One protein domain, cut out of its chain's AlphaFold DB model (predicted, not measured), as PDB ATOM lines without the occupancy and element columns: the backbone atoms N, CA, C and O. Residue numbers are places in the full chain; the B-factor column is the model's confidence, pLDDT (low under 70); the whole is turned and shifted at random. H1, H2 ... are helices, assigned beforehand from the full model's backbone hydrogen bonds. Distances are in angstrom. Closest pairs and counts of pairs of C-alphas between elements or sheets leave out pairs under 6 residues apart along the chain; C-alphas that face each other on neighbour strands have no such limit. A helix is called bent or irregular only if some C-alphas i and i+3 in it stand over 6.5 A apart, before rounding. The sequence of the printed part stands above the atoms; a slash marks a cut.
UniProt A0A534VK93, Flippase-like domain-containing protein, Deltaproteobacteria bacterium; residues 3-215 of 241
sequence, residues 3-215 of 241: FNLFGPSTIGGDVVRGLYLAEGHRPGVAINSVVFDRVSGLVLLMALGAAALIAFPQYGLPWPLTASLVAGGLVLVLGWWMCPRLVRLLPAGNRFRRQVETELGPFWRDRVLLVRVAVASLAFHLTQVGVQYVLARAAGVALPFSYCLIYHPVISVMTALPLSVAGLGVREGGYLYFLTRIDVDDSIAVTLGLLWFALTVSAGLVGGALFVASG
ATOM      1  N   PHE A   3       4.108 -93.730 130.203       63.62
ATOM      2  CA  PHE A   3       5.128 -92.685 130.371       63.62
ATOM      3  C   PHE A   3       4.754 -91.592 131.394       63.62
ATOM      4  O   PHE A   3       5.631 -90.886 131.879       63.62
ATOM      5  N   ASN A   4       3.471 -91.468 131.762       68.25
ATOM      6  CA  ASN A   4       3.031 -90.523 132.799       68.25
ATOM      7  C   ASN A   4       3.378 -91.020 134.209       68.25
ATOM      8  O   ASN A   4       3.372 -90.222 135.137       68.25
ATOM      9  N   LEU A   5       3.677 -92.315 134.370       62.53
ATOM     10  CA  LEU A   5       4.006 -92.908 135.665       62.53
ATOM     11  C   LEU A   5       5.428 -92.556 136.132       62.53
ATOM     12  O   LEU A   5       5.685 -92.510 137.329       62.53
ATOM     13  N   PHE A   6       6.329 -92.270 135.189       63.66
ATOM     14  CA  PHE A   6       7.743 -91.969 135.449       63.66
ATOM     15  C   PHE A   6       8.091 -90.481 135.277       63.66
ATOM     16  O   PHE A   6       9.239 -90.086 135.459       63.66
ATOM     17  N   GLY A   7       7.118 -89.650 134.893       57.12
ATOM     18  CA  GLY A   7       7.317 -88.216 134.706       57.12
ATOM     19  C   GLY A   7       7.208 -87.425 136.019       57.12
ATOM     20  O   GLY A   7       6.466 -87.827 136.917       57.12
ATOM     21  N   PRO A   8       7.858 -86.246 136.118       48.69
ATOM     22  CA  PRO A   8       7.699 -85.323 137.251       48.69
ATOM     23  C   PRO A   8       6.276 -84.737 137.371       48.69
ATOM     24  O   PRO A   8       5.990 -83.989 138.299       48.69
ATOM     25  N   SER A   9       5.383 -85.070 136.435       57.38
ATOM     26  CA  SER A   9       3.932 -84.894 136.500       57.38
ATOM     27  C   SER A   9       3.264 -85.777 135.434       57.38
ATOM     28  O   SER A   9       3.941 -86.446 134.643       57.38
ATOM     29  N   THR A  10       1.934 -85.713 135.323       58.31
ATOM     30  CA  THR A  10       1.181 -86.341 134.221       58.31
ATOM     31  C   THR A  10       1.565 -85.828 132.825       58.31
ATOM     32  O   THR A  10       1.096 -86.388 131.842       58.31
ATOM     33  N   ILE A  11       2.397 -84.785 132.723       55.72
ATOM     34  CA  ILE A  11       2.805 -84.133 131.469       55.72
ATOM     35  C   ILE A  11       3.917 -84.925 130.751       55.72
ATOM     36  O   ILE A  11       4.032 -84.862 129.527       55.72
ATOM     37  N   GLY A  12       4.719 -85.712 131.482       53.50
ATOM     38  CA  GLY A  12       5.915 -86.369 130.935       53.50
ATOM     39  C   GLY A  12       5.649 -87.296 129.741       53.50
ATOM     40  O   GLY A  12       6.396 -87.279 128.765       53.50
ATOM     41  N   GLY A  13       4.559 -88.065 129.757       59.97
ATOM     42  CA  GLY A  13       4.241 -88.990 128.666       59.97
ATOM     43  C   GLY A  13       3.542 -88.366 127.466       59.97
ATOM     44  O   GLY A  13       3.559 -88.947 126.380       59.97
ATOM     45  N   ASP A  14       2.976 -87.174 127.620       65.06
ATOM     46  CA  ASP A  14       2.385 -86.432 126.507       65.06
ATOM     47  C   ASP A  14       3.448 -85.779 125.631       65.06
ATOM     48  O   ASP A  14       3.304 -85.744 124.410       65.06
ATOM     49  N   VAL A  15       4.570 -85.379 126.230       63.56
ATOM     50  CA  VAL A  15       5.768 -84.966 125.490       63.56
ATOM     51  C   VAL A  15       6.292 -86.121 124.637       63.56
ATOM     52  O   VAL A  15       6.553 -85.933 123.452       63.56
ATOM     53  N   VAL A  16       6.363 -87.336 125.194       62.75
ATOM     54  CA  VAL A  16       6.780 -88.536 124.447       62.75
ATOM     55  C   VAL A  16       5.838 -88.805 123.268       62.75
ATOM     56  O   VAL A  16       6.306 -89.048 122.159       62.75
ATOM     57  N   ARG A  17       4.516 -88.686 123.456       62.84
ATOM     58  CA  ARG A  17       3.535 -88.794 122.357       62.84
ATOM     59  C   ARG A  17       3.735 -87.735 121.272       62.84
ATOM     60  O   ARG A  17       3.679 -88.072 120.092       62.84
ATOM     61  N   GLY A  18       3.984 -86.484 121.660       60.50
ATOM     62  CA  GLY A  18       4.290 -85.402 120.721       60.50
ATOM     63  C   GLY A  18       5.552 -85.680 119.901       60.50
ATOM     64  O   GLY A  18       5.581 -85.383 118.709       60.50
ATOM     65  N   LEU A  19       6.559 -86.316 120.511       64.31
ATOM     66  CA  LEU A  19       7.778 -86.754 119.828       64.31
ATOM     67  C   LEU A  19       7.533 -87.933 118.873       64.31
ATOM     68  O   LEU A  19       8.107 -87.943 117.791       64.31
ATOM     69  N   TYR A  20       6.656 -88.885 119.215       64.69
ATOM     70  CA  TYR A  20       6.275 -89.982 118.309       64.69
ATOM     71  C   TYR A  20       5.523 -89.488 117.076       64.69
ATOM     72  O   TYR A  20       5.802 -89.902 115.956       64.69
ATOM     73  N   LEU A  21       4.573 -88.572 117.267       61.53
ATOM     74  CA  LEU A  21       3.769 -88.037 116.166       61.53
ATOM     75  C   LEU A  21       4.588 -87.110 115.242       61.53
ATOM     76  O   LEU A  21       4.177 -86.817 114.121       61.53
ATOM     77  N   ALA A  22       5.756 -86.658 115.703       59.38
ATOM     78  CA  ALA A  22       6.667 -85.799 114.965       59.38
ATOM     79  C   ALA A  22       7.544 -86.523 113.924       59.38
ATOM     80  O   ALA A  22       8.158 -85.835 113.106       59.38
ATOM     81  N   GLU A  23       7.597 -87.860 113.907       56.69
ATOM     82  CA  GLU A  23       8.473 -88.654 113.019       56.69
ATOM     83  C   GLU A  23       8.077 -88.662 111.524       56.69
ATOM     84  O   GLU A  23       8.561 -89.479 110.750       56.69
ATOM     85  N   GLY A  24       7.259 -87.715 111.063       54.62
ATOM     86  CA  GLY A  24       6.912 -87.610 109.642       54.62
ATOM     87  C   GLY A  24       6.893 -86.186 109.112       54.62
ATOM     88  O   GLY A  24       7.478 -85.917 108.070       54.62
ATOM     89  N   HIS A  25       6.234 -85.251 109.804       54.59
ATOM     90  CA  HIS A  25       6.030 -83.897 109.290       54.59
ATOM     91  C   HIS A  25       5.888 -82.888 110.442       54.59
ATOM     92  O   HIS A  25       4.971 -82.976 111.249       54.59
ATOM     93  N   ARG A  26       6.784 -81.888 110.485       63.47
ATOM     94  CA  ARG A  26       6.736 -80.693 111.361       63.47
ATOM     95  C   ARG A  26       6.532 -80.989 112.869       63.47
ATOM     96  O   ARG A  26       5.449 -80.715 113.390       63.47
ATOM     97  N   PRO A  27       7.586 -81.396 113.612       64.88
ATOM     98  CA  PRO A  27       7.549 -81.643 115.066       64.88
ATOM     99  C   PRO A  27       6.842 -80.568 115.902       64.88
ATOM    100  O   PRO A  27       6.166 -80.884 116.878       64.88
ATOM    101  N   GLY A  28       6.974 -79.294 115.514       66.31
ATOM    102  CA  GLY A  28       6.349 -78.171 116.218       66.31
ATOM    103  C   GLY A  28       4.823 -78.258 116.271       66.31
ATOM    104  O   GLY A  28       4.241 -78.026 117.325       66.31
ATOM    105  N   VAL A  29       4.175 -78.687 115.183       69.44
ATOM    106  CA  VAL A  29       2.707 -78.750 115.093       69.44
ATOM    107  C   VAL A  29       2.147 -79.887 115.951       69.44
ATOM    108  O   VAL A  29       1.140 -79.698 116.627       69.44
ATOM    109  N   ALA A  30       2.819 -81.042 115.972       70.62
ATOM    110  CA  ALA A  30       2.426 -82.192 116.787       70.62
ATOM    111  C   ALA A  30       2.559 -81.917 118.294       70.62
ATOM    112  O   ALA A  30       1.676 -82.252 119.078       70.62
ATOM    113  N   ILE A  31       3.644 -81.265 118.713       70.44
ATOM    114  CA  ILE A  31       3.816 -80.869 120.116       70.44
ATOM    115  C   ILE A  31       2.789 -79.793 120.488       70.44
ATOM    116  O   ILE A  31       2.158 -79.880 121.540       70.44
ATOM    117  N   ASN A  32       2.568 -78.807 119.614       75.25
ATOM    118  CA  ASN A  32       1.604 -77.737 119.856       75.25
ATOM    119  C   ASN A  32       0.156 -78.246 119.917       75.25
ATOM    120  O   ASN A  32      -0.611 -77.725 120.723       75.25
ATOM    121  N   SER A  33      -0.224 -79.277 119.150       77.31
ATOM    122  CA  SER A  33      -1.562 -79.879 119.245       77.31
ATOM    123  C   SER A  33      -1.771 -80.612 120.572       77.31
ATOM    124  O   SER A  33      -2.822 -80.458 121.190       77.31
ATOM    125  N   VAL A  34      -0.758 -81.333 121.062       77.94
ATOM    126  CA  VAL A  34      -0.795 -81.973 122.386       77.94
ATOM    127  C   VAL A  34      -0.884 -80.923 123.492       77.94
ATOM    128  O   VAL A  34      -1.708 -81.047 124.393       77.94
ATOM    129  N   VAL A  35      -0.079 -79.860 123.427       79.75
ATOM    130  CA  VAL A  35      -0.147 -78.760 124.402       79.75
ATOM    131  C   VAL A  35      -1.519 -78.085 124.366       79.75
ATOM    132  O   VAL A  35      -2.099 -77.829 125.419       79.75
ATOM    133  N   PHE A  36      -2.062 -77.832 123.175       84.06
ATOM    134  CA  PHE A  36      -3.383 -77.237 123.007       84.06
ATOM    135  C   PHE A  36      -4.486 -78.097 123.633       84.06
ATOM    136  O   PHE A  36      -5.316 -77.572 124.378       84.06
ATOM    137  N   ASP A  37      -4.475 -79.406 123.375       82.62
ATOM    138  CA  ASP A  37      -5.397 -80.370 123.983       82.62
ATOM    139  C   ASP A  37      -5.284 -80.350 125.513       82.62
ATOM    140  O   ASP A  37      -6.283 -80.230 126.222       82.62
ATOM    141  N   ARG A  38      -4.053 -80.337 126.042       83.19
ATOM    142  CA  ARG A  38      -3.794 -80.333 127.488       83.19
ATOM    143  C   ARG A  38      -4.285 -79.074 128.182       83.19
ATOM    144  O   ARG A  38      -4.933 -79.171 129.223       83.19
ATOM    145  N   VAL A  39      -4.006 -77.904 127.613       85.12
ATOM    146  CA  VAL A  39      -4.484 -76.640 128.183       85.12
ATOM    147  C   VAL A  39      -6.004 -76.543 128.056       85.12
ATOM    148  O   VAL A  39      -6.655 -76.180 129.032       85.12
ATOM    149  N   SER A  40      -6.587 -76.952 126.924       87.56
ATOM    150  CA  SER A  40      -8.048 -77.012 126.749       87.56
ATOM    151  C   SER A  40      -8.706 -77.898 127.805       87.56
ATOM    152  O   SER A  40      -9.673 -77.492 128.449       87.56
ATOM    153  N   GLY A  41      -8.147 -79.089 128.027       89.19
ATOM    154  CA  GLY A  41      -8.617 -80.028 129.035       89.19
ATOM    155  C   GLY A  41      -8.506 -79.472 130.455       89.19
ATOM    156  O   GLY A  41      -9.439 -79.648 131.235       89.19
ATOM    157  N   LEU A  42      -7.414 -78.775 130.793       89.19
ATOM    158  CA  LEU A  42      -7.228 -78.152 132.110       89.19
ATOM    159  C   LEU A  42      -8.203 -76.990 132.344       89.19
ATOM    160  O   LEU A  42      -8.791 -76.887 133.420       89.19
ATOM    161  N   VAL A  43      -8.403 -76.138 131.335       91.62
ATOM    162  CA  VAL A  43      -9.371 -75.031 131.378       91.62
ATOM    163  C   VAL A  43     -10.776 -75.575 131.612       91.62
ATOM    164  O   VAL A  43     -11.490 -75.083 132.482       91.62
ATOM    165  N   LEU A  44     -11.154 -76.626 130.883       92.56
ATOM    166  CA  LEU A  44     -12.461 -77.255 131.030       92.56
ATOM    167  C   LEU A  44     -12.637 -77.913 132.404       92.56
ATOM    168  O   LEU A  44     -13.704 -77.804 132.999       92.56
ATOM    169  N   LEU A  45     -11.593 -78.560 132.926       92.62
ATOM    170  CA  LEU A  45     -11.607 -79.174 134.252       92.62
ATOM    171  C   LEU A  45     -11.808 -78.136 135.361       92.62
ATOM    172  O   LEU A  45     -12.635 -78.326 136.250       92.62
ATOM    173  N   MET A  46     -11.086 -77.018 135.286       93.06
ATOM    174  CA  MET A  46     -11.246 -75.908 136.227       93.06
ATOM    175  C   MET A  46     -12.624 -75.257 136.107       93.06
ATOM    176  O   MET A  46     -13.233 -74.934 137.125       93.06
ATOM    177  N   ALA A  47     -13.148 -75.114 134.886       93.38
ATOM    178  CA  ALA A  47     -14.506 -74.631 134.663       93.38
ATOM    179  C   ALA A  47     -15.550 -75.578 135.275       93.38
ATOM    180  O   ALA A  47     -16.485 -75.111 135.919       93.38
ATOM    181  N   LEU A  48     -15.366 -76.896 135.130       94.25
ATOM    182  CA  LEU A  48     -16.232 -77.916 135.723       94.25
ATOM    183  C   LEU A  48     -16.232 -77.826 137.255       94.25
ATOM    184  O   LEU A  48     -17.301 -77.767 137.856       94.25
ATOM    185  N   GLY A  49     -15.050 -77.760 137.878       93.56
ATOM    186  CA  GLY A  49     -14.924 -77.630 139.333       93.56
ATOM    187  C   GLY A  49     -15.532 -76.327 139.865       93.56
ATOM    188  O   GLY A  49     -16.281 -76.346 140.838       93.56
ATOM    189  N   ALA A  50     -15.277 -75.199 139.194       93.69
ATOM    190  CA  ALA A  50     -15.868 -73.908 139.548       93.69
ATOM    191  C   ALA A  50     -17.400 -73.912 139.399       93.69
ATOM    192  O   ALA A  50     -18.105 -73.442 140.290       93.69
ATOM    193  N   ALA A  51     -17.924 -74.482 138.310       94.81
ATOM    194  CA  ALA A  51     -19.362 -74.613 138.098       94.81
ATOM    195  C   ALA A  51     -20.013 -75.506 139.164       94.81
ATOM    196  O   ALA A  51     -21.069 -75.157 139.683       94.81
ATOM    197  N   ALA A  52     -19.368 -76.615 139.540       95.06
ATOM    198  CA  ALA A  52     -19.854 -77.500 140.593       95.06
ATOM    199  C   ALA A  52     -19.883 -76.805 141.966       95.06
ATOM    200  O   ALA A  52     -20.858 -76.948 142.698       95.06
ATOM    201  N   LEU A  53     -18.870 -75.996 142.292       93.38
ATOM    202  CA  LEU A  53     -18.850 -75.190 143.520       93.38
ATOM    203  C   LEU A  53     -19.995 -74.171 143.578       93.38
ATOM    204  O   LEU A  53     -20.608 -74.000 144.627       93.38
ATOM    205  N   ILE A  54     -20.285 -73.507 142.456       93.75
ATOM    206  CA  ILE A  54     -21.381 -72.534 142.353       93.75
ATOM    207  C   ILE A  54     -22.744 -73.234 142.430       93.75
ATOM    208  O   ILE A  54     -23.657 -72.728 143.076       93.75
ATOM    209  N   ALA A  55     -22.887 -74.388 141.774       96.00
ATOM    210  CA  ALA A  55     -24.139 -75.138 141.720       96.00
ATOM    211  C   ALA A  55     -24.478 -75.843 143.040       96.00
ATOM    212  O   ALA A  55     -25.654 -76.045 143.335       96.00
ATOM    213  N   PHE A  56     -23.464 -76.216 143.828       95.12
ATOM    214  CA  PHE A  56     -23.638 -76.980 145.061       95.12
ATOM    215  C   PHE A  56     -22.982 -76.304 146.281       95.12
ATOM    216  O   PHE A  56     -22.083 -76.876 146.909       95.12
ATOM    217  N   PRO A  57     -23.434 -75.096 146.667       93.00
ATOM    218  CA  PRO A  57     -22.861 -74.358 147.793       93.00
ATOM    219  C   PRO A  57     -23.107 -75.042 149.149       93.00
ATOM    220  O   PRO A  57     -22.413 -74.743 150.120       93.00
ATOM    221  N   GLN A  58     -24.053 -75.989 149.230       92.62
ATOM    222  CA  GLN A  58     -24.416 -76.683 150.469       92.62
ATOM    223  C   GLN A  58     -23.276 -77.501 151.094       92.62
ATOM    224  O   GLN A  58     -23.353 -77.844 152.267       92.62
ATOM    225  N   TYR A  59     -22.216 -77.809 150.339       91.38
ATOM    226  CA  TYR A  59     -21.059 -78.541 150.862       91.38
ATOM    227  C   TYR A  59     -20.134 -77.700 151.752       91.38
ATOM    228  O   TYR A  59     -19.169 -78.235 152.292       91.38
ATOM    229  N   GLY A  60     -20.401 -76.398 151.906       88.38
ATOM    230  CA  GLY A  60     -19.806 -75.586 152.971       88.38
ATOM    231  C   GLY A  60     -18.280 -75.459 152.920       88.38
ATOM    232  O   GLY A  60     -17.635 -75.329 153.962       88.38
ATOM    233  N   LEU A  61     -17.674 -75.514 151.728       91.44
ATOM    234  CA  LEU A  61     -16.228 -75.344 151.591       91.44
ATOM    235  C   LEU A  61     -15.789 -73.938 152.037       91.44
ATOM    236  O   LEU A  61     -16.535 -72.974 151.832       91.44
ATOM    237  N   PRO A  62     -14.581 -73.787 152.623       92.50
ATOM    238  CA  PRO A  62     -14.102 -72.496 153.103       92.50
ATOM    239  C   PRO A  62     -14.176 -71.424 152.019       92.50
ATOM    240  O   PRO A  62     -13.672 -71.624 150.912       92.50
ATOM    241  N   TRP A  63     -14.733 -70.260 152.360       91.75
ATOM    242  CA  TRP A  63     -14.904 -69.167 151.403       91.75
ATOM    243  C   TRP A  63     -13.616 -68.803 150.632       91.75
ATOM    244  O   TRP A  63     -13.727 -68.610 149.418       91.75
ATOM    245  N   PRO A  64     -12.399 -68.775 151.236       93.69
ATOM    246  CA  PRO A  64     -11.193 -68.400 150.500       93.69
ATOM    247  C   PRO A  64     -10.838 -69.432 149.433       93.69
ATOM    248  O   PRO A  64     -10.399 -69.070 148.343       93.69
ATOM    249  N   LEU A  65     -11.058 -70.718 149.728       90.19
ATOM    250  CA  LEU A  65     -10.823 -71.806 148.785       90.19
ATOM    251  C   LEU A  65     -11.808 -71.710 147.620       90.19
ATOM    252  O   LEU A  65     -11.390 -71.710 146.465       90.19
ATOM    253  N   THR A  66     -13.100 -71.567 147.922       92.56
ATOM    254  CA  THR A  66     -14.153 -71.438 146.908       92.56
ATOM    255  C   THR A  66     -13.899 -70.234 146.003       92.56
ATOM    256  O   THR A  66     -13.888 -70.378 144.781       92.56
ATOM    257  N   ALA A  67     -13.611 -69.064 146.582       93.25
ATOM    258  CA  ALA A  67     -13.300 -67.854 145.827       93.25
ATOM    259  C   ALA A  67     -12.050 -68.026 144.953       93.25
ATOM    260  O   ALA A  67     -12.077 -67.657 143.782       93.25
ATOM    261  N   SER A  68     -10.982 -68.633 145.481       92.06
ATOM    262  CA  SER A  68      -9.739 -68.855 144.726       92.06
ATOM    263  C   SER A  68      -9.940 -69.808 143.551       92.06
ATOM    264  O   SER A  68      -9.438 -69.551 142.460       92.06
ATOM    265  N   LEU A  69     -10.698 -70.890 143.742       91.38
ATOM    266  CA  LEU A  69     -10.977 -71.867 142.688       91.38
ATOM    267  C   LEU A  69     -11.890 -71.291 141.605       91.38
ATOM    268  O   LEU A  69     -11.614 -71.469 140.419       91.38
ATOM    269  N   VAL A  70     -12.939 -70.560 141.994       93.31
ATOM    270  CA  VAL A  70     -13.850 -69.904 141.048       93.31
ATOM    271  C   VAL A  70     -13.131 -68.794 140.282       93.31
ATOM    272  O   VAL A  70     -13.206 -68.760 139.054       93.31
ATOM    273  N   ALA A  71     -12.383 -67.926 140.968       93.56
ATOM    274  CA  ALA A  71     -11.605 -66.869 140.326       93.56
ATOM    275  C   ALA A  71     -10.519 -67.449 139.411       93.56
ATOM    276  O   ALA A  71     -10.397 -67.023 138.267       93.56
ATOM    277  N   GLY A  72      -9.773 -68.459 139.869       91.38
ATOM    278  CA  GLY A  72      -8.762 -69.144 139.066       91.38
ATOM    279  C   GLY A  72      -9.356 -69.823 137.830       91.38
ATOM    280  O   GLY A  72      -8.821 -69.676 136.732       91.38
ATOM    281  N   GLY A  73     -10.499 -70.500 137.974       90.88
ATOM    282  CA  GLY A  73     -11.231 -71.086 136.852       90.88
ATOM    283  C   GLY A  73     -11.692 -70.034 135.846       90.88
ATOM    284  O   GLY A  73     -11.464 -70.191 134.648       90.88
ATOM    285  N   LEU A  74     -12.255 -68.919 136.321       91.50
ATOM    286  CA  LEU A  74     -12.665 -67.804 135.469       91.50
ATOM    287  C   LEU A  74     -11.470 -67.190 134.728       91.50
ATOM    288  O   LEU A  74     -11.535 -66.994 133.518       91.50
ATOM    289  N   VAL A  75     -10.362 -66.936 135.427       92.44
ATOM    290  CA  VAL A  75      -9.120 -66.405 134.844       92.44
ATOM    291  C   VAL A  75      -8.581 -67.340 133.764       92.44
ATOM    292  O   VAL A  75      -8.197 -66.869 132.698       92.44
ATOM    293  N   LEU A  76      -8.590 -68.656 133.992       90.00
ATOM    294  CA  LEU A  76      -8.140 -69.637 133.002       90.00
ATOM    295  C   LEU A  76      -9.055 -69.684 131.777       90.00
ATOM    296  O   LEU A  76      -8.555 -69.678 130.654       90.00
ATOM    297  N   VAL A  77     -10.377 -69.683 131.966       89.81
ATOM    298  CA  VAL A  77     -11.354 -69.680 130.862       89.81
ATOM    299  C   VAL A  77     -11.245 -68.400 130.035       89.81
ATOM    300  O   VAL A  77     -11.126 -68.461 128.809       89.81
ATOM    301  N   LEU A  78     -11.242 -67.239 130.695       89.50
ATOM    302  CA  LEU A  78     -11.118 -65.944 130.029       89.50
ATOM    303  C   LEU A  78      -9.757 -65.811 129.351       89.50
ATOM    304  O   LEU A  78      -9.694 -65.447 128.180       89.50
ATOM    305  N   GLY A  79      -8.677 -66.164 130.047       88.31
ATOM    306  CA  GLY A  79      -7.319 -66.159 129.515       88.31
ATOM    307  C   GLY A  79      -7.192 -67.044 128.280       88.31
ATOM    308  O   GLY A  79      -6.675 -66.586 127.266       88.31
ATOM    309  N   TRP A  80      -7.737 -68.263 128.313       87.75
ATOM    310  CA  TRP A  80      -7.746 -69.183 127.175       87.75
ATOM    311  C   TRP A  80      -8.500 -68.620 125.969       87.75
ATOM    312  O   TRP A  80      -7.970 -68.599 124.858       87.75
ATOM    313  N   TRP A  81      -9.709 -68.096 126.181       85.31
ATOM    314  CA  TRP A  81     -10.536 -67.527 125.113       85.31
ATOM    315  C   TRP A  81      -9.973 -66.215 124.545       85.31
ATOM    316  O   TRP A  81     -10.107 -65.913 123.353       85.31
ATOM    317  N   MET A  82      -9.350 -65.403 125.400       85.19
ATOM    318  CA  MET A  82      -8.775 -64.111 125.033       85.19
ATOM    319  C   MET A  82      -7.337 -64.217 124.534       85.19
ATOM    320  O   MET A  82      -6.874 -63.269 123.905       85.19
ATOM    321  N   CYS A  83      -6.647 -65.342 124.732       85.00
ATOM    322  CA  CYS A  83      -5.245 -65.520 124.358       85.00
ATOM    323  C   CYS A  83      -4.907 -65.082 122.913       85.00
ATOM    324  O   CYS A  83      -3.988 -64.272 122.761       85.00
ATOM    325  N   PRO A  84      -5.668 -65.441 121.852       82.62
ATOM    326  CA  PRO A  84      -5.349 -64.984 120.492       82.62
ATOM    327  C   PRO A  84      -5.541 -63.477 120.265       82.62
ATOM    328  O   PRO A  84      -5.060 -62.936 119.267       82.62
ATOM    329  N   ARG A  85      -6.268 -62.786 121.153       82.88
ATOM    330  CA  ARG A  85      -6.397 -61.322 121.150       82.88
ATOM    331  C   ARG A  85      -5.308 -60.678 122.001       82.88
ATOM    332  O   ARG A  85      -4.676 -59.734 121.547       82.88
ATOM    333  N   LEU A  86      -5.071 -61.214 123.197       81.94
ATOM    334  CA  LEU A  86      -4.116 -60.686 124.168       81.94
ATOM    335  C   LEU A  86      -2.685 -60.742 123.632       81.94
ATOM    336  O   LEU A  86      -1.914 -59.804 123.807       81.94
ATOM    337  N   VAL A  87      -2.355 -61.800 122.887       83.62
ATOM    338  CA  VAL A  87      -1.026 -61.961 122.300       83.62
ATOM    339  C   VAL A  87      -0.693 -60.891 121.252       83.62
ATOM    340  O   VAL A  87       0.481 -60.611 121.022       83.62
ATOM    341  N   ARG A  88      -1.702 -60.229 120.664       82.50
ATOM    342  CA  ARG A  88      -1.505 -59.130 119.701       82.50
ATOM    343  C   ARG A  88      -0.954 -57.861 120.350       82.50
ATOM    344  O   ARG A  88      -0.419 -57.020 119.636       82.50
ATOM    345  N   LEU A  89      -1.072 -57.732 121.675       83.38
ATOM    346  CA  LEU A  89      -0.476 -56.637 122.445       83.38
ATOM    347  C   LEU A  89       1.047 -56.785 122.575       83.38
ATOM    348  O   LEU A  89       1.734 -55.819 122.893       83.38
ATOM    349  N   LEU A  90       1.589 -57.984 122.333       82.56
ATOM    350  CA  LEU A  90       3.029 -58.219 122.376       82.56
ATOM    351  C   LEU A  90       3.712 -57.715 121.090       82.56
ATOM    352  O   LEU A  90       3.121 -57.786 120.005       82.56
ATOM    353  N   PRO A  91       4.983 -57.277 121.165       84.19
ATOM    354  CA  PRO A  91       5.758 -56.885 119.990       84.19
ATOM    355  C   PRO A  91       5.805 -57.996 118.934       84.19
ATOM    356  O   PRO A  91       5.890 -59.178 119.271       84.19
ATOM    357  N   ALA A  92       5.806 -57.628 117.649       75.62
ATOM    358  CA  ALA A  92       5.798 -58.586 116.534       75.62
ATOM    359  C   ALA A  92       7.014 -59.538 116.525       75.62
ATOM    360  O   ALA A  92       6.925 -60.650 116.013       75.62
ATOM    361  N   GLY A  93       8.134 -59.137 117.140       77.88
ATOM    362  CA  GLY A  93       9.324 -59.979 117.306       77.88
ATOM    363  C   GLY A  93       9.225 -61.035 118.417       77.88
ATOM    364  O   GLY A  93      10.129 -61.858 118.557       77.88
ATOM    365  N   ASN A  94       8.159 -61.039 119.226       82.50
ATOM    366  CA  ASN A  94       8.037 -61.966 120.347       82.50
ATOM    367  C   ASN A  94       7.755 -63.400 119.857       82.50
ATOM    368  O   ASN A  94       6.770 -63.663 119.160       82.50
ATOM    369  N   ARG A  95       8.600 -64.354 120.276       77.81
ATOM    370  CA  ARG A  95       8.469 -65.783 119.940       77.81
ATOM    371  C   ARG A  95       7.110 -66.354 120.349       77.81
ATOM    372  O   ARG A  95       6.538 -67.125 119.584       77.81
ATOM    373  N   PHE A  96       6.581 -65.941 121.503       75.50
ATOM    374  CA  PHE A  96       5.285 -66.395 122.009       75.50
ATOM    375  C   PHE A  96       4.134 -65.922 121.117       75.50
ATOM    376  O   PHE A  96       3.264 -66.709 120.760       75.50
ATOM    377  N   ARG A  97       4.178 -64.666 120.652       80.69
ATOM    378  CA  ARG A  97       3.198 -64.138 119.694       80.69
ATOM    379  C   ARG A  97       3.191 -64.916 118.391       80.69
ATOM    380  O   ARG A  97       2.127 -65.333 117.945       80.69
ATOM    381  N   ARG A  98       4.370 -65.181 117.829       77.88
ATOM    382  CA  ARG A  98       4.489 -65.958 116.591       77.88
ATOM    383  C   ARG A  98       3.991 -67.396 116.760       77.88
ATOM    384  O   ARG A  98       3.297 -67.902 115.889       77.88
ATOM    385  N   GLN A  99       4.306 -68.044 117.881       77.12
ATOM    386  CA  GLN A  99       3.839 -69.404 118.169       77.12
ATOM    387  C   GLN A  99       2.310 -69.458 118.283       77.12
ATOM    388  O   GLN A  99       1.664 -70.316 117.682       77.12
ATOM    389  N   VAL A 100       1.722 -68.505 119.005       77.44
ATOM    390  CA  VAL A 100       0.277 -68.447 119.215       77.44
ATOM    391  C   VAL A 100      -0.471 -68.075 117.931       77.44
ATOM    392  O   VAL A 100      -1.472 -68.705 117.620       77.44
ATOM    393  N   GLU A 101      -0.009 -67.092 117.159       80.12
ATOM    394  CA  GLU A 101      -0.701 -66.654 115.937       80.12
ATOM    395  C   GLU A 101      -0.552 -67.651 114.780       80.12
ATOM    396  O   GLU A 101      -1.534 -67.932 114.088       80.12
ATOM    397  N   THR A 102       0.653 -68.190 114.570       75.50
ATOM    398  CA  THR A 102       0.971 -69.008 113.392       75.50
ATOM    399  C   THR A 102       0.686 -70.493 113.610       75.50
ATOM    400  O   THR A 102       0.216 -71.153 112.686       75.50
ATOM    401  N   GLU A 103       0.955 -71.028 114.806       75.44
ATOM    402  CA  GLU A 103       0.834 -72.470 115.068       75.44
ATOM    403  C   GLU A 103      -0.436 -72.832 115.845       75.44
ATOM    404  O   GLU A 103      -1.081 -73.821 115.509       75.44
ATOM    405  N   LEU A 104      -0.845 -72.024 116.832       76.56
ATOM    406  CA  LEU A 104      -2.052 -72.292 117.635       76.56
ATOM    407  C   LEU A 104      -3.317 -71.596 117.101       76.56
ATOM    408  O   LEU A 104      -4.433 -72.079 117.284       76.56
ATOM    409  N   GLY A 105      -3.153 -70.473 116.401       77.38
ATOM    410  CA  GLY A 105      -4.234 -69.641 115.879       77.38
ATOM    411  C   GLY A 105      -5.251 -70.383 115.000       77.38
ATOM    412  O   GLY A 105      -6.447 -70.112 115.145       77.38
ATOM    413  N   PRO A 106      -4.838 -71.324 114.124       80.12
ATOM    414  CA  PRO A 106      -5.775 -72.140 113.354       80.12
ATOM    415  C   PRO A 106      -6.732 -72.964 114.229       80.12
ATOM    416  O   PRO A 106      -7.923 -73.016 113.927       80.12
ATOM    417  N   PHE A 107      -6.255 -73.520 115.350       78.69
ATOM    418  CA  PHE A 107      -7.074 -74.338 116.254       78.69
ATOM    419  C   PHE A 107      -8.196 -73.530 116.919       78.69
ATOM    420  O   PHE A 107      -9.310 -74.026 117.048       78.69
ATOM    421  N   TRP A 108      -7.950 -72.265 117.286       80.50
ATOM    422  CA  TRP A 108      -9.003 -71.393 117.833       80.50
ATOM    423  C   TRP A 108      -9.984 -70.850 116.791       80.50
ATOM    424  O   TRP A 108     -11.057 -70.365 117.156       80.50
ATOM    425  N   ARG A 109      -9.629 -70.878 115.504       82.06
ATOM    426  CA  ARG A 109     -10.523 -70.428 114.426       82.06
ATOM    427  C   ARG A 109     -11.510 -71.512 114.011       82.06
ATOM    428  O   ARG A 109     -12.632 -71.184 113.627       82.06
ATOM    429  N   ASP A 110     -11.120 -72.777 114.125       85.81
ATOM    430  CA  ASP A 110     -11.991 -73.911 113.836       85.81
ATOM    431  C   ASP A 110     -12.931 -74.206 115.020       85.81
ATOM    432  O   ASP A 110     -12.603 -74.915 115.973       85.81
ATOM    433  N   ARG A 111     -14.149 -73.658 114.947       85.19
ATOM    434  CA  ARG A 111     -15.180 -73.856 115.978       85.19
ATOM    435  C   ARG A 111     -15.607 -75.315 116.121       85.19
ATOM    436  O   ARG A 111     -15.949 -75.728 117.225       85.19
ATOM    437  N   VAL A 112     -15.601 -76.088 115.035       87.75
ATOM    438  CA  VAL A 112     -15.998 -77.500 115.072       87.75
ATOM    439  C   VAL A 112     -14.946 -78.299 115.828       87.75
ATOM    440  O   VAL A 112     -15.292 -79.109 116.687       87.75
ATOM    441  N   LEU A 113     -13.667 -78.028 115.567       85.38
ATOM    442  CA  LEU A 113     -12.566 -78.633 116.304       85.38
ATOM    443  C   LEU A 113     -12.617 -78.277 117.794       85.38
ATOM    444  O   LEU A 113     -12.523 -79.179 118.622       85.38
ATOM    445  N   LEU A 114     -12.842 -77.006 118.143       85.94
ATOM    446  CA  LEU A 114     -12.985 -76.582 119.542       85.94
ATOM    447  C   LEU A 114     -14.113 -77.319 120.265       85.94
ATOM    448  O   LEU A 114     -13.915 -77.796 121.380       85.94
ATOM    449  N   VAL A 115     -15.285 -77.440 119.632       88.25
ATOM    450  CA  VAL A 115     -16.418 -78.174 120.210       88.25
ATOM    451  C   VAL A 115     -16.074 -79.653 120.372       88.25
ATOM    452  O   VAL A 115     -16.346 -80.221 121.424       88.25
ATOM    453  N   ARG A 116     -15.429 -80.279 119.381       89.06
ATOM    454  CA  ARG A 116     -15.005 -81.687 119.471       89.06
ATOM    455  C   ARG A 116     -14.016 -81.916 120.613       89.06
ATOM    456  O   ARG A 116     -14.215 -82.841 121.393       89.06
ATOM    457  N   VAL A 117     -12.996 -81.065 120.740       87.44
ATOM    458  CA  VAL A 117     -12.006 -81.133 121.831       87.44
ATOM    459  C   VAL A 117     -12.680 -80.909 123.183       87.44
ATOM    460  O   VAL A 117     -12.411 -81.651 124.127       87.44
ATOM    461  N   ALA A 118     -13.597 -79.944 123.279       88.50
ATOM    462  CA  ALA A 118     -14.340 -79.676 124.506       88.50
ATOM    463  C   ALA A 118     -15.234 -80.857 124.911       88.50
ATOM    464  O   ALA A 118     -15.201 -81.266 126.065       88.50
ATOM    465  N   VAL A 119     -15.985 -81.448 123.976       92.31
ATOM    466  CA  VAL A 119     -16.836 -82.621 124.244       92.31
ATOM    467  C   VAL A 119     -15.992 -83.831 124.637       92.31
ATOM    468  O   VAL A 119     -16.311 -84.494 125.620       92.31
ATOM    469  N   ALA A 120     -14.898 -84.099 123.919       89.62
ATOM    470  CA  ALA A 120     -13.994 -85.198 124.244       89.62
ATOM    471  C   ALA A 120     -13.361 -85.015 125.634       89.62
ATOM    472  O   ALA A 120     -13.348 -85.948 126.436       89.62
ATOM    473  N   SER A 121     -12.910 -83.799 125.949       90.19
ATOM    474  CA  SER A 121     -12.357 -83.451 127.262       90.19
ATOM    475  C   SER A 121     -13.407 -83.562 128.367       90.19
ATOM    476  O   SER A 121     -13.114 -84.079 129.443       90.19
ATOM    477  N   LEU A 122     -14.642 -83.119 128.112       92.50
ATOM    478  CA  LEU A 122     -15.732 -83.210 129.080       92.50
ATOM    479  C   LEU A 122     -16.069 -84.670 129.371       92.50
ATOM    480  O   LEU A 122     -16.148 -85.059 130.530       92.50
ATOM    481  N   ALA A 123     -16.220 -85.483 128.324       94.69
ATOM    482  CA  ALA A 123     -16.483 -86.910 128.451       94.69
ATOM    483  C   ALA A 123     -15.361 -87.619 129.220       94.69
ATOM    484  O   ALA A 123     -15.640 -88.432 130.101       94.69
ATOM    485  N   PHE A 124     -14.100 -87.273 128.943       91.06
ATOM    486  CA  PHE A 124     -12.956 -87.792 129.684       91.06
ATOM    487  C   PHE A 124     -13.038 -87.439 131.175       91.06
ATOM    488  O   PHE A 124     -13.001 -88.335 132.016       91.06
ATOM    489  N   HIS A 125     -13.223 -86.162 131.520       92.75
ATOM    490  CA  HIS A 125     -13.290 -85.728 132.920       92.75
ATOM    491  C   HIS A 125     -14.504 -86.291 133.659       92.75
ATOM    492  O   HIS A 125     -14.371 -86.732 134.796       92.75
ATOM    493  N   LEU A 126     -15.674 -86.357 133.019       95.12
ATOM    494  CA  LEU A 126     -16.862 -86.980 133.608       95.12
ATOM    495  C   LEU A 126     -16.680 -88.485 133.818       95.12
ATOM    496  O   LEU A 126     -17.134 -89.012 134.830       95.12
ATOM    497  N   THR A 127     -15.975 -89.170 132.913       94.62
ATOM    498  CA  THR A 127     -15.608 -90.581 133.102       94.62
ATOM    499  C   THR A 127     -14.703 -90.737 134.320       94.62
ATOM    500  O   THR A 127     -14.954 -91.601 135.154       94.62
ATOM    501  N   GLN A 128     -13.697 -89.871 134.474       93.75
ATOM    502  CA  GLN A 128     -12.804 -89.884 135.636       93.75
ATOM    503  C   GLN A 128     -13.583 -89.644 136.940       93.75
ATOM    504  O   GLN A 128     -13.418 -90.400 137.895       93.75
ATOM    505  N   VAL A 129     -14.507 -88.676 136.962       96.44
ATOM    506  CA  VAL A 129     -15.427 -88.447 138.094       96.44
ATOM    507  C   VAL A 129     -16.320 -89.669 138.354       96.44
ATOM    508  O   VAL A 129     -16.538 -90.041 139.504       96.44
ATOM    509  N   GLY A 130     -16.808 -90.335 137.306       96.62
ATOM    510  CA  GLY A 130     -17.572 -91.578 137.417       96.62
ATOM    511  C   GLY A 130     -16.769 -92.708 138.056       96.62
ATOM    512  O   GLY A 130     -17.266 -93.383 138.955       96.62
ATOM    513  N   VAL A 131     -15.503 -92.871 137.665       95.69
ATOM    514  CA  VAL A 131     -14.588 -93.833 138.296       95.69
ATOM    515  C   VAL A 131     -14.409 -93.505 139.776       95.69
ATOM    516  O   VAL A 131     -14.522 -94.404 140.602       95.69
ATOM    517  N   GLN A 132     -14.214 -92.233 140.136       95.38
ATOM    518  CA  GLN A 132     -14.124 -91.817 141.541       95.38
ATOM    519  C   GLN A 132     -15.369 -92.175 142.347       95.38
ATOM    520  O   GLN A 132     -15.273 -92.676 143.466       95.38
ATOM    521  N   TYR A 133     -16.545 -91.939 141.770       96.62
ATOM    522  CA  TYR A 133     -17.812 -92.296 142.389       96.62
ATOM    523  C   TYR A 133     -17.915 -93.809 142.631       96.62
ATOM    524  O   TYR A 133     -18.268 -94.242 143.726       96.62
ATOM    525  N   VAL A 134     -17.550 -94.627 141.640       96.56
ATOM    526  CA  VAL A 134     -17.550 -96.093 141.770       96.56
ATOM    527  C   VAL A 134     -16.524 -96.563 142.803       96.56
ATOM    528  O   VAL A 134     -16.838 -97.435 143.611       96.56
ATOM    529  N   LEU A 135     -15.330 -95.966 142.834       95.38
ATOM    530  CA  LEU A 135     -14.308 -96.273 143.833       95.38
ATOM    531  C   LEU A 135     -14.785 -95.960 145.251       95.38
ATOM    532  O   LEU A 135     -14.609 -96.791 146.136       95.38
ATOM    533  N   ALA A 136     -15.428 -94.808 145.464       95.12
ATOM    534  CA  ALA A 136     -16.004 -94.442 146.758       95.12
ATOM    535  C   ALA A 136     -17.006 -95.491 147.247       95.12
ATOM    536  O   ALA A 136     -16.928 -95.951 148.387       95.12
ATOM    537  N   ARG A 137     -17.883 -95.950 146.348       94.94
ATOM    538  CA  ARG A 137     -18.847 -97.018 146.636       94.94
ATOM    539  C   ARG A 137     -18.163 -98.349 146.941       94.94
ATOM    540  O   ARG A 137     -18.588 -99.035 147.865       94.94
ATOM    541  N   ALA A 138     -17.112 -98.699 146.202       93.56
ATOM    542  CA  ALA A 138     -16.328 -99.910 146.439       93.56
ATOM    543  C   ALA A 138     -15.565 -99.866 147.775       93.56
ATOM    544  O   ALA A 138     -15.411-100.894 148.422       93.56
ATOM    545  N   ALA A 139     -15.143 -98.676 148.208       93.19
ATOM    546  CA  ALA A 139     -14.514 -98.443 149.505       93.19
ATOM    547  C   ALA A 139     -15.521 -98.377 150.674       93.19
ATOM    548  O   ALA A 139     -15.117 -98.170 151.813       93.19
ATOM    549  N   GLY A 140     -16.820 -98.558 150.406       91.88
ATOM    550  CA  GLY A 140     -17.865 -98.620 151.429       91.88
ATOM    551  C   GLY A 140     -18.537 -97.285 151.761       91.88
ATOM    552  O   GLY A 140     -19.328 -97.241 152.697       91.88
ATOM    553  N   VAL A 141     -18.289 -96.212 150.997       93.88
ATOM    554  CA  VAL A 141     -18.852 -94.876 151.270       93.88
ATOM    555  C   VAL A 141     -19.797 -94.410 150.170       93.88
ATOM    556  O   VAL A 141     -19.502 -94.448 148.975       93.88
ATOM    557  N   ALA A 142     -20.960 -93.910 150.586       92.62
ATOM    558  CA  ALA A 142     -21.957 -93.323 149.702       92.62
ATOM    559  C   ALA A 142     -21.718 -91.815 149.525       92.62
ATOM    560  O   ALA A 142     -22.371 -90.985 150.151       92.62
ATOM    561  N   LEU A 143     -20.788 -91.456 148.639       93.44
ATOM    562  CA  LEU A 143     -20.570 -90.059 148.266       93.44
ATOM    563  C   LEU A 143     -21.636 -89.572 147.278       93.44
ATOM    564  O   LEU A 143     -21.915 -90.273 146.306       93.44
ATOM    565  N   PRO A 144     -22.195 -88.360 147.437       94.94
ATOM    566  CA  PRO A 144     -22.988 -87.740 146.384       94.94
ATOM    567  C   PRO A 144     -22.140 -87.515 145.127       94.94
ATOM    568  O   PRO A 144     -21.034 -86.979 145.207       94.94
ATOM    569  N   PHE A 145     -22.673 -87.846 143.949       95.50
ATOM    570  CA  PHE A 145     -21.965 -87.635 142.679       95.50
ATOM    571  C   PHE A 145     -21.581 -86.160 142.457       95.50
ATOM    572  O   PHE A 145     -20.501 -85.849 141.958       95.50
ATOM    573  N   SER A 146     -22.432 -85.236 142.908       96.00
ATOM    574  CA  SER A 146     -22.172 -83.792 142.915       96.00
ATOM    575  C   SER A 146     -20.944 -83.396 143.737       96.00
ATOM    576  O   SER A 146     -20.260 -82.449 143.368       96.00
ATOM    577  N   TYR A 147     -20.611 -84.135 144.800       95.81
ATOM    578  CA  TYR A 147     -19.388 -83.888 145.564       95.81
ATOM    579  C   TYR A 147     -18.140 -84.356 144.806       95.81
ATOM    580  O   TYR A 147     -17.119 -83.665 144.797       95.81
ATOM    581  N   CYS A 148     -18.235 -85.480 144.087       96.12
ATOM    582  CA  CYS A 148     -17.173 -85.958 143.196       96.12
ATOM    583  C   CYS A 148     -16.846 -84.939 142.092       96.12
ATOM    584  O   CYS A 148     -15.676 -84.753 141.766       96.12
ATOM    585  N   LEU A 149     -17.853 -84.226 141.570       95.94
ATOM    586  CA  LEU A 149     -17.669 -83.130 140.607       95.94
ATOM    587  C   LEU A 149     -16.911 -81.919 141.177       95.94
ATOM    588  O   LEU A 149     -16.429 -81.101 140.400       95.94
ATOM    589  N   ILE A 150     -16.792 -81.795 142.501       94.88
ATOM    590  CA  ILE A 150     -16.072 -80.696 143.152       94.88
ATOM    591  C   ILE A 150     -14.641 -81.110 143.465       94.88
ATOM    592  O   ILE A 150     -13.697 -80.502 142.962       94.88
ATOM    593  N   TYR A 151     -14.460 -82.139 144.297       94.25
ATOM    594  CA  TYR A 151     -13.127 -82.447 144.808       94.25
ATOM    595  C   TYR A 151     -12.215 -82.999 143.704       94.25
ATOM    596  O   TYR A 151     -11.026 -82.679 143.674       94.25
ATOM    597  N   HIS A 152     -12.747 -83.808 142.778       94.69
ATOM    598  CA  HIS A 152     -11.909 -84.499 141.801       94.69
ATOM    599  C   HIS A 152     -11.226 -83.533 140.823       94.69
ATOM    600  O   HIS A 152     -10.010 -83.667 140.649       94.69
ATOM    601  N   PRO A 153     -11.915 -82.534 140.228       93.31
ATOM    602  CA  PRO A 153     -11.247 -81.505 139.437       93.31
ATOM    603  C   PRO A 153     -10.144 -80.765 140.189       93.31
ATOM    604  O   PRO A 153      -9.063 -80.567 139.638       93.31
ATOM    605  N   VAL A 154     -10.377 -80.417 141.458       92.31
ATOM    606  CA  VAL A 154      -9.397 -79.685 142.271       92.31
ATOM    607  C   VAL A 154      -8.155 -80.535 142.528       92.31
ATOM    608  O   VAL A 154      -7.043 -80.100 142.227       92.31
ATOM    609  N   ILE A 155      -8.326 -81.775 142.995       93.00
ATOM    610  CA  ILE A 155      -7.208 -82.703 143.223       93.00
ATOM    611  C   ILE A 155      -6.459 -82.983 141.913       93.00
ATOM    612  O   ILE A 155      -5.229 -83.022 141.885       93.00
ATOM    613  N   SER A 156      -7.179 -83.148 140.805       90.06
ATOM    614  CA  SER A 156      -6.586 -83.398 139.488       90.06
ATOM    615  C   SER A 156      -5.719 -82.232 139.011       90.06
ATOM    616  O   SER A 156      -4.637 -82.445 138.474       90.06
ATOM    617  N   VAL A 157      -6.143 -80.993 139.258       88.69
ATOM    618  CA  VAL A 157      -5.336 -79.802 138.957       88.69
ATOM    619  C   VAL A 157      -4.106 -79.745 139.856       88.69
ATOM    620  O   VAL A 157      -3.000 -79.557 139.357       88.69
ATOM    621  N   MET A 158      -4.270 -79.968 141.164       88.12
ATOM    622  CA  MET A 158      -3.156 -79.972 142.119       88.12
ATOM    623  C   MET A 158      -2.098 -81.026 141.766       88.12
ATOM    624  O   MET A 158      -0.905 -80.760 141.861       88.12
ATOM    625  N   THR A 159      -2.527 -82.207 141.320       86.25
ATOM    626  CA  THR A 159      -1.640 -83.318 140.928       86.25
ATOM    627  C   THR A 159      -1.049 -83.166 139.525       86.25
ATOM    628  O   THR A 159      -0.021 -83.775 139.229       86.25
ATOM    629  N   ALA A 160      -1.657 -82.344 138.664       82.44
ATOM    630  CA  ALA A 160      -1.079 -81.968 137.376       82.44
ATOM    631  C   ALA A 160       0.101 -80.995 137.530       82.44
ATOM    632  O   ALA A 160       0.968 -80.937 136.652       82.44
ATOM    633  N   LEU A 161       0.155 -80.244 138.639       81.25
ATOM    634  CA  LEU A 161       1.311 -79.418 138.964       81.25
ATOM    635  C   LEU A 161       2.531 -80.322 139.208       81.25
ATOM    636  O   LEU A 161       2.412 -81.330 139.908       81.25
ATOM    637  N   PRO A 162       3.721 -79.972 138.683       76.12
ATOM    638  CA  PRO A 162       4.946 -80.756 138.844       76.12
ATOM    639  C   PRO A 162       5.560 -80.579 140.245       76.12
ATOM    640  O   PRO A 162       6.738 -80.270 140.392       76.12
ATOM    641  N   LEU A 163       4.732 -80.719 141.280       79.88
ATOM    642  CA  LEU A 163       5.109 -80.622 142.689       79.88
ATOM    643  C   LEU A 163       5.437 -81.996 143.285       79.88
ATOM    644  O   LEU A 163       6.055 -82.073 144.340       79.88
ATOM    645  N   SER A 164       5.002 -83.079 142.633       79.00
ATOM    646  CA  SER A 164       5.192 -84.451 143.111       79.00
ATOM    647  C   SER A 164       5.298 -85.446 141.958       79.00
ATOM    648  O   SER A 164       4.721 -85.255 140.887       79.00
ATOM    649  N   VAL A 165       6.007 -86.549 142.196       75.56
ATOM    650  CA  VAL A 165       6.117 -87.650 141.233       75.56
ATOM    651  C   VAL A 165       4.780 -88.387 141.167       75.56
ATOM    652  O   VAL A 165       4.281 -88.871 142.182       75.56
ATOM    653  N   ALA A 166       4.181 -88.447 139.974       70.62
ATOM    654  CA  ALA A 166       2.884 -89.092 139.725       70.62
ATOM    655  C   ALA A 166       1.727 -88.639 140.656       70.62
ATOM    656  O   ALA A 166       0.752 -89.375 140.858       70.62
ATOM    657  N   GLY A 167       1.822 -87.433 141.231       76.38
ATOM    658  CA  GLY A 167       0.811 -86.892 142.142       76.38
ATOM    659  C   GLY A 167       0.849 -87.456 143.570       76.38
ATOM    660  O   GLY A 167      -0.086 -87.187 144.324       76.38
ATOM    661  N   LEU A 168       1.863 -88.254 143.938       80.12
ATOM    662  CA  LEU A 168       1.970 -88.863 145.269       80.12
ATOM    663  C   LEU A 168       2.110 -87.797 146.367       80.12
ATOM    664  O   LEU A 168       2.843 -86.820 146.227       80.12
ATOM    665  N   GLY A 169       1.394 -87.980 147.471       85.62
ATOM    666  CA  GLY A 169       1.311 -87.043 148.588       85.62
ATOM    667  C   GLY A 169       0.281 -85.937 148.351       85.62
ATOM    668  O   GLY A 169      -0.599 -85.734 149.183       85.62
ATOM    669  N   VAL A 170       0.331 -85.260 147.197       89.31
ATOM    670  CA  VAL A 170      -0.640 -84.203 146.841       89.31
ATOM    671  C   VAL A 170      -2.046 -84.781 146.695       89.31
ATOM    672  O   VAL A 170      -3.016 -84.203 147.186       89.31
ATOM    673  N   ARG A 171      -2.157 -85.937 146.037       90.69
ATOM    674  CA  ARG A 171      -3.426 -86.630 145.841       90.69
ATOM    675  C   ARG A 171      -4.011 -87.105 147.165       90.69
ATOM    676  O   ARG A 171      -5.172 -86.833 147.445       90.69
ATOM    677  N   GLU A 172      -3.217 -87.809 147.961       91.00
ATOM    678  CA  GLU A 172      -3.631 -88.403 149.232       91.00
ATOM    679  C   GLU A 172      -4.013 -87.315 150.243       91.00
ATOM    680  O   GLU A 172      -5.074 -87.396 150.857       91.00
ATOM    681  N   GLY A 173      -3.222 -86.239 150.332       92.88
ATOM    682  CA  GLY A 173      -3.561 -85.064 151.135       92.88
ATOM    683  C   GLY A 173      -4.826 -84.355 150.644       92.88
ATOM    684  O   GLY A 173      -5.639 -83.914 151.453       92.88
ATOM    685  N   GLY A 174      -5.037 -84.291 149.326       94.19
ATOM    686  CA  GLY A 174      -6.267 -83.769 148.734       94.19
ATOM    687  C   GLY A 174      -7.499 -84.593 149.117       94.19
ATOM    688  O   GLY A 174      -8.503 -84.022 149.539       94.19
ATOM    689  N   TYR A 175      -7.425 -85.925 149.019       95.25
ATOM    690  CA  TYR A 175      -8.528 -86.800 149.430       95.25
ATOM    691  C   TYR A 175      -8.821 -86.662 150.916       95.25
ATOM    692  O   TYR A 175      -9.982 -86.477 151.264       95.25
ATOM    693  N   LEU A 176      -7.795 -86.685 151.771       95.56
ATOM    694  CA  LEU A 176      -7.957 -86.450 153.206       95.56
ATOM    695  C   LEU A 176      -8.649 -85.112 153.465       95.56
ATOM    696  O   LEU A 176      -9.658 -85.069 154.155       95.56
ATOM    697  N   TYR A 177      -8.176 -84.024 152.853       95.19
ATOM    698  CA  TYR A 177      -8.754 -82.699 153.070       95.19
ATOM    699  C   TYR A 177     -10.226 -82.612 152.660       95.19
ATOM    700  O   TYR A 177     -11.027 -82.044 153.399       95.19
ATOM    701  N   PHE A 178     -10.584 -83.109 151.472       95.38
ATOM    702  CA  PHE A 178     -11.949 -82.984 150.964       95.38
ATOM    703  C   PHE A 178     -12.892 -83.997 151.614       95.38
ATOM    704  O   PHE A 178     -13.956 -83.622 152.085       95.38
ATOM    705  N   LEU A 179     -12.522 -85.273 151.688       95.12
ATOM    706  CA  LEU A 179     -13.448 -86.313 152.134       95.12
ATOM    707  C   LEU A 179     -13.756 -86.227 153.635       95.12
ATOM    708  O   LEU A 179     -14.911 -86.378 154.020       95.12
ATOM    709  N   THR A 180     -12.786 -85.864 154.475       94.56
ATOM    710  CA  THR A 180     -13.037 -85.688 155.923       94.56
ATOM    711  C   THR A 180     -13.999 -84.535 156.225       94.56
ATOM    712  O   THR A 180     -14.684 -84.543 157.242       94.56
ATOM    713  N   ARG A 181     -14.144 -83.557 155.314       92.44
ATOM    714  CA  ARG A 181     -15.114 -82.449 155.457       92.44
ATOM    715  C   ARG A 181     -16.567 -82.896 155.388       92.44
ATOM    716  O   ARG A 181     -17.441 -82.162 155.837       92.44
ATOM    717  N   ILE A 182     -16.821 -84.036 154.761       93.31
ATOM    718  CA  ILE A 182     -18.149 -84.638 154.650       93.31
ATOM    719  C   ILE A 182     -18.231 -85.922 155.482       93.31
ATOM    720  O   ILE A 182     -18.992 -86.823 155.138       93.31
ATOM    721  N   ASP A 183     -17.444 -85.972 156.562       92.50
ATOM    722  CA  ASP A 183     -17.475 -87.016 157.589       92.50
ATOM    723  C   ASP A 183     -17.081 -88.411 157.075       92.50
ATOM    724  O   ASP A 183     -17.612 -89.437 157.490       92.50
ATOM    725  N   VAL A 184     -16.150 -88.455 156.115       95.12
ATOM    726  CA  VAL A 184     -15.525 -89.707 155.673       95.12
ATOM    727  C   VAL A 184     -14.258 -89.952 156.475       95.12
ATOM    728  O   VAL A 184     -13.391 -89.080 156.531       95.12
ATOM    729  N   ASP A 185     -14.126 -91.164 157.010       95.88
ATOM    730  CA  ASP A 185     -12.946 -91.595 157.758       95.88
ATOM    731  C   ASP A 185     -11.638 -91.426 156.965       95.88
ATOM    732  O   ASP A 185     -11.547 -91.759 155.776       95.88
ATOM    733  N   ASP A 186     -10.579 -91.005 157.664       95.12
ATOM    734  CA  ASP A 186      -9.226 -90.838 157.118       95.12
ATOM    735  C   ASP A 186      -8.726 -92.099 156.401       95.12
ATOM    736  O   ASP A 186      -8.109 -92.023 155.333       95.12
ATOM    737  N   SER A 187      -9.015 -93.274 156.972       94.88
ATOM    738  CA  SER A 187      -8.624 -94.571 156.414       94.88
ATOM    739  C   SER A 187      -9.222 -94.774 155.022       94.88
ATOM    740  O   SER A 187      -8.499 -95.141 154.095       94.88
ATOM    741  N   ILE A 188     -10.504 -94.448 154.842       94.25
ATOM    742  CA  ILE A 188     -11.215 -94.570 153.569       94.25
ATOM    743  C   ILE A 188     -10.709 -93.531 152.568       94.25
ATOM    744  O   ILE A 188     -10.509 -93.849 151.392       94.25
ATOM    745  N   ALA A 189     -10.447 -92.301 153.015       94.88
ATOM    746  CA  ALA A 189      -9.888 -91.260 152.158       94.88
ATOM    747  C   ALA A 189      -8.515 -91.662 151.586       94.88
ATOM    748  O   ALA A 189      -8.266 -91.511 150.385       94.88
ATOM    749  N   VAL A 190      -7.649 -92.252 152.417       93.12
ATOM    750  CA  VAL A 190      -6.367 -92.821 151.977       93.12
ATOM    751  C   VAL A 190      -6.584 -94.019 151.051       93.12
ATOM    752  O   VAL A 190      -5.938 -94.099 150.003       93.12
ATOM    753  N   THR A 191      -7.518 -94.921 151.374       93.62
ATOM    754  CA  THR A 191      -7.875 -96.056 150.507       93.62
ATOM    755  C   THR A 191      -8.278 -95.590 149.110       93.62
ATOM    756  O   THR A 191      -7.821 -96.174 148.131       93.62
ATOM    757  N   LEU A 192      -9.054 -94.512 148.979       93.81
ATOM    758  CA  LEU A 192      -9.427 -93.966 147.671       93.81
ATOM    759  C   LEU A 192      -8.231 -93.435 146.880       93.81
ATOM    760  O   LEU A 192      -8.125 -93.699 145.679       93.81
ATOM    761  N   GLY A 193      -7.293 -92.762 147.550       91.19
ATOM    762  CA  GLY A 193      -6.022 -92.361 146.946       91.19
ATOM    763  C   GLY A 193      -5.226 -93.547 146.402       91.19
ATOM    764  O   GLY A 193      -4.774 -93.515 145.253       91.19
ATOM    765  N   LEU A 194      -5.119 -94.618 147.192       91.44
ATOM    766  CA  LEU A 194      -4.407 -95.841 146.820       91.44
ATOM    767  C   LEU A 194      -5.106 -96.614 145.696       91.44
ATOM    768  O   LEU A 194      -4.436 -97.063 144.769       91.44
ATOM    769  N   LEU A 195      -6.435 -96.735 145.727       93.12
ATOM    770  CA  LEU A 195      -7.212 -97.377 144.662       93.12
ATOM    771  C   LEU A 195      -7.056 -96.631 143.335       93.12
ATOM    772  O   LEU A 195      -6.829 -97.247 142.291       93.12
ATOM    773  N   TRP A 196      -7.110 -95.298 143.368       91.31
ATOM    774  CA  TRP A 196      -6.866 -94.475 142.187       91.31
ATOM    775  C   TRP A 196      -5.449 -94.655 141.634       91.31
ATOM    776  O   TRP A 196      -5.249 -94.768 140.418       91.31
ATOM    777  N   PHE A 197      -4.454 -94.690 142.521       88.06
ATOM    778  CA  PHE A 197      -3.075 -94.946 142.129       88.06
ATOM    779  C   PHE A 197      -2.918 -96.327 141.496       88.06
ATOM    780  O   PHE A 197      -2.352 -96.429 140.409       88.06
ATOM    781  N   ALA A 198      -3.478 -97.365 142.122       90.25
ATOM    782  CA  ALA A 198      -3.452 -98.730 141.613       90.25
ATOM    783  C   ALA A 198      -4.055 -98.809 140.206       90.25
ATOM    784  O   ALA A 198      -3.400 -99.313 139.299       90.25
ATOM    785  N   LEU A 199      -5.232 -98.210 139.976       90.38
ATOM    786  CA  LEU A 199      -5.836 -98.139 138.640       90.38
ATOM    787  C   LEU A 199      -4.942 -97.422 137.623       90.38
ATOM    788  O   LEU A 199      -4.804 -97.878 136.486       90.38
ATOM    789  N   THR A 200      -4.309 -96.317 138.024       85.94
ATOM    790  CA  THR A 200      -3.402 -95.551 137.158       85.94
ATOM    791  C   THR A 200      -2.171 -96.378 136.777       85.94
ATOM    792  O   THR A 200      -1.783 -96.400 135.606       85.94
ATOM    793  N   VAL A 201      -1.582 -97.090 137.743       87.06
ATOM    794  CA  VAL A 201      -0.460 -98.013 137.527       87.06
ATOM    795  C   VAL A 201      -0.888 -99.151 136.608       87.06
ATOM    796  O   VAL A 201      -0.226 -99.379 135.602       87.06
ATOM    797  N   SER A 202      -2.013 -99.819 136.879       89.25
ATOM    798  CA  SER A 202      -2.524-100.922 136.058       89.25
ATOM    799  C   SER A 202      -2.766-100.491 134.610       89.25
ATOM    800  O   SER A 202      -2.275-101.136 133.684       89.25
ATOM    801  N   ALA A 203      -3.442 -99.359 134.391       86.38
ATOM    802  CA  ALA A 203      -3.644 -98.804 133.053       86.38
ATOM    803  C   ALA A 203      -2.314 -98.407 132.384       86.38
ATOM    804  O   ALA A 203      -2.141 -98.550 131.170       86.38
ATOM    805  N   GLY A 204      -1.356 -97.909 133.172       83.56
ATOM    806  CA  GLY A 204       0.006 -97.633 132.732       83.56
ATOM    807  C   GLY A 204       0.728 -98.887 132.248       83.56
ATOM    808  O   GLY A 204       1.262 -98.876 131.141       83.56
ATOM    809  N   LEU A 205       0.689 -99.965 133.028       87.19
ATOM    810  CA  LEU A 205       1.311-101.250 132.717       87.19
ATOM    811  C   LEU A 205       0.718-101.888 131.462       87.19
ATOM    812  O   LEU A 205       1.478-102.317 130.602       87.19
ATOM    813  N   VAL A 206      -0.609-101.877 131.304       88.25
ATOM    814  CA  VAL A 206      -1.264-102.352 130.070       88.25
ATOM    815  C   VAL A 206      -0.764-101.562 128.859       88.25
ATOM    816  O   VAL A 206      -0.392-102.147 127.844       88.25
ATOM    817  N   GLY A 207      -0.678-100.233 128.975       83.12
ATOM    818  CA  GLY A 207      -0.121 -99.391 127.916       83.12
ATOM    819  C   GLY A 207       1.349 -99.697 127.605       83.12
ATOM    820  O   GLY A 207       1.736 -99.681 126.441       83.12
ATOM    821  N   GLY A 208       2.156 -99.998 128.626       82.62
ATOM    822  CA  GLY A 208       3.555-100.405 128.471       82.62
ATOM    823  C   GLY A 208       3.702-101.775 127.807       82.62
ATOM    824  O   GLY A 208       4.518-101.932 126.904       82.62
ATOM    825  N   ALA A 209       2.871-102.746 128.187       87.00
ATOM    826  CA  ALA A 209       2.856-104.075 127.585       87.00
ATOM    827  C   ALA A 209       2.483-104.014 126.097       87.00
ATOM    828  O   ALA A 209       3.174-104.600 125.268       87.00
ATOM    829  N   LEU A 210       1.445-103.244 125.744       87.06
ATOM    830  CA  LEU A 210       1.065-103.012 124.346       87.06
ATOM    831  C   LEU A 210       2.170-102.299 123.561       87.06
ATOM    832  O   LEU A 210       2.424-102.642 122.411       87.06
ATOM    833  N   PHE A 211       2.845-101.331 124.184       82.25
ATOM    834  CA  PHE A 211       3.968-100.625 123.577       82.25
ATOM    835  C   PHE A 211       5.112-101.584 123.217       82.25
ATOM    836  O   PHE A 211       5.537-101.617 122.063       82.25
ATOM    837  N   VAL A 212       5.541-102.428 124.161       86.56
ATOM    838  CA  VAL A 212       6.577-103.447 123.918       86.56
ATOM    839  C   VAL A 212       6.123-104.457 122.860       86.56
ATOM    840  O   VAL A 212       6.877-104.751 121.936       86.56
ATOM    841  N   ALA A 213       4.879-104.942 122.943       89.00
ATOM    842  CA  ALA A 213       4.326-105.901 121.985       89.00
ATOM    843  C   ALA A 213       4.222-105.337 120.556       89.00
ATOM    844  O   ALA A 213       4.353-106.081 119.590       89.00
ATOM    845  N   SER A 214       4.006-104.026 120.414       85.19
ATOM    846  CA  SER A 214       3.923-103.357 119.111       85.19
ATOM    847  C   SER A 214       5.273-103.188 118.405       85.19
ATOM    848  O   SER A 214       5.298-102.803 117.240       85.19
ATOM    849  N   GLY A 215       6.396-103.434 119.094       79.50
ATOM    850  CA  GLY A 215       7.741-103.211 118.554       79.50
ATOM    851  C   GLY A 215       8.083-101.736 118.302       79.50
ATOM    852  O   GLY A 215       9.092-101.442 117.663       79.50
TER     853      GLY A 215
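Overview. This is residues 3 to 215 of the 241 residues of the protein "Flippase-like domain-containing protein" of Deltaproteobacteria bacterium (UniProt A0A534VK93). One long helix, H2, runs slanting through the core, and H1, H3, H4, H5 and H6 pack on it, with the helices mostly crossing one another. H7 packs on H6, and H8 packs on H7 and on residues 132 to 136 of H5; residues 209 to 215, of which 209 to 213 belong to H8, stick out. The printed part has 213 residues with eight named helices, H1 to H8 in chain order, and no named strand, the class being all helix. The whole is compact, with a radius of gyration of the C-alphas of 18.8 A and spans of 55 by 47 by 30 A.

Arrangement. H1, residues 12 to 21, forms a helical hairpin with residues 27 to 34 of H2, residues 27 to 55; their closest C-alphas, of Gly 18 and Ile 31, are 4.6 A apart. H2 is the hub, touching five helices. Its residues 40 to 53 touch H3, residues 63 to 89, in a second hairpin at 36 degrees, only just a steep tilt, closest at the C-alphas of Ala 50 and Val 70, 4.7 A. H3 is irregular, C-alphas 81 and 84 being 7.4 A apart, with a kink of 71 degrees near residue 83; H4, residues 95 to 109, is only just irregular, C-alphas 103 and 106 being 6.8 A apart. Residues 84 to 88 of H3 touch H4, closest at the C-alphas of Val 87 and Arg 97, 5.4 A. H5, residues 111 to 138, touches H2 at a steep tilt of 57 degrees, closest at the C-alphas of Gly 41 and Ser 121, 5.4 A. H6, residues 145 to 160, touches H2, closest at the C-alphas of Gly 49 and Ile 150, 5.0 A. H7, residues 170 to 182, forms a hairpin with H6 at a shallow tilt of 24 degrees, closest at the C-alphas of Ile 155 and Gly 174, 5.7 A. H8, residues 186 to 213, forms a hairpin with H7, closest at the C-alphas of Glu 172 and Gly 193, 5.2 A; H2 and H8 are apart. Every O i to N i+4 pair is within hydrogen-bond range in H2, H5 and H8, against 5 of 6 in H1, 19 of 23 in H3, 7 of 11 in H4, 9 of 12 in H6 and 7 of 9 in H7.

Along the chain. H1 begins at C-alpha 12 (5.915, -86.369, 130.935). H2 spans 41.9 A, H3 34.7 A, H5 40.1 A and H8 40.6 A, the last ending at C-alpha 213 (4.326, -105.901, 121.985).

Size, cuts and confidence. The C-alphas farthest apart, of Gly 93 and Gly 140, are 58.3 A apart. The printed part has no cut, and no link is long. Mean pLDDT of the printed part is 85.0; residues 3 to 29 are under 70.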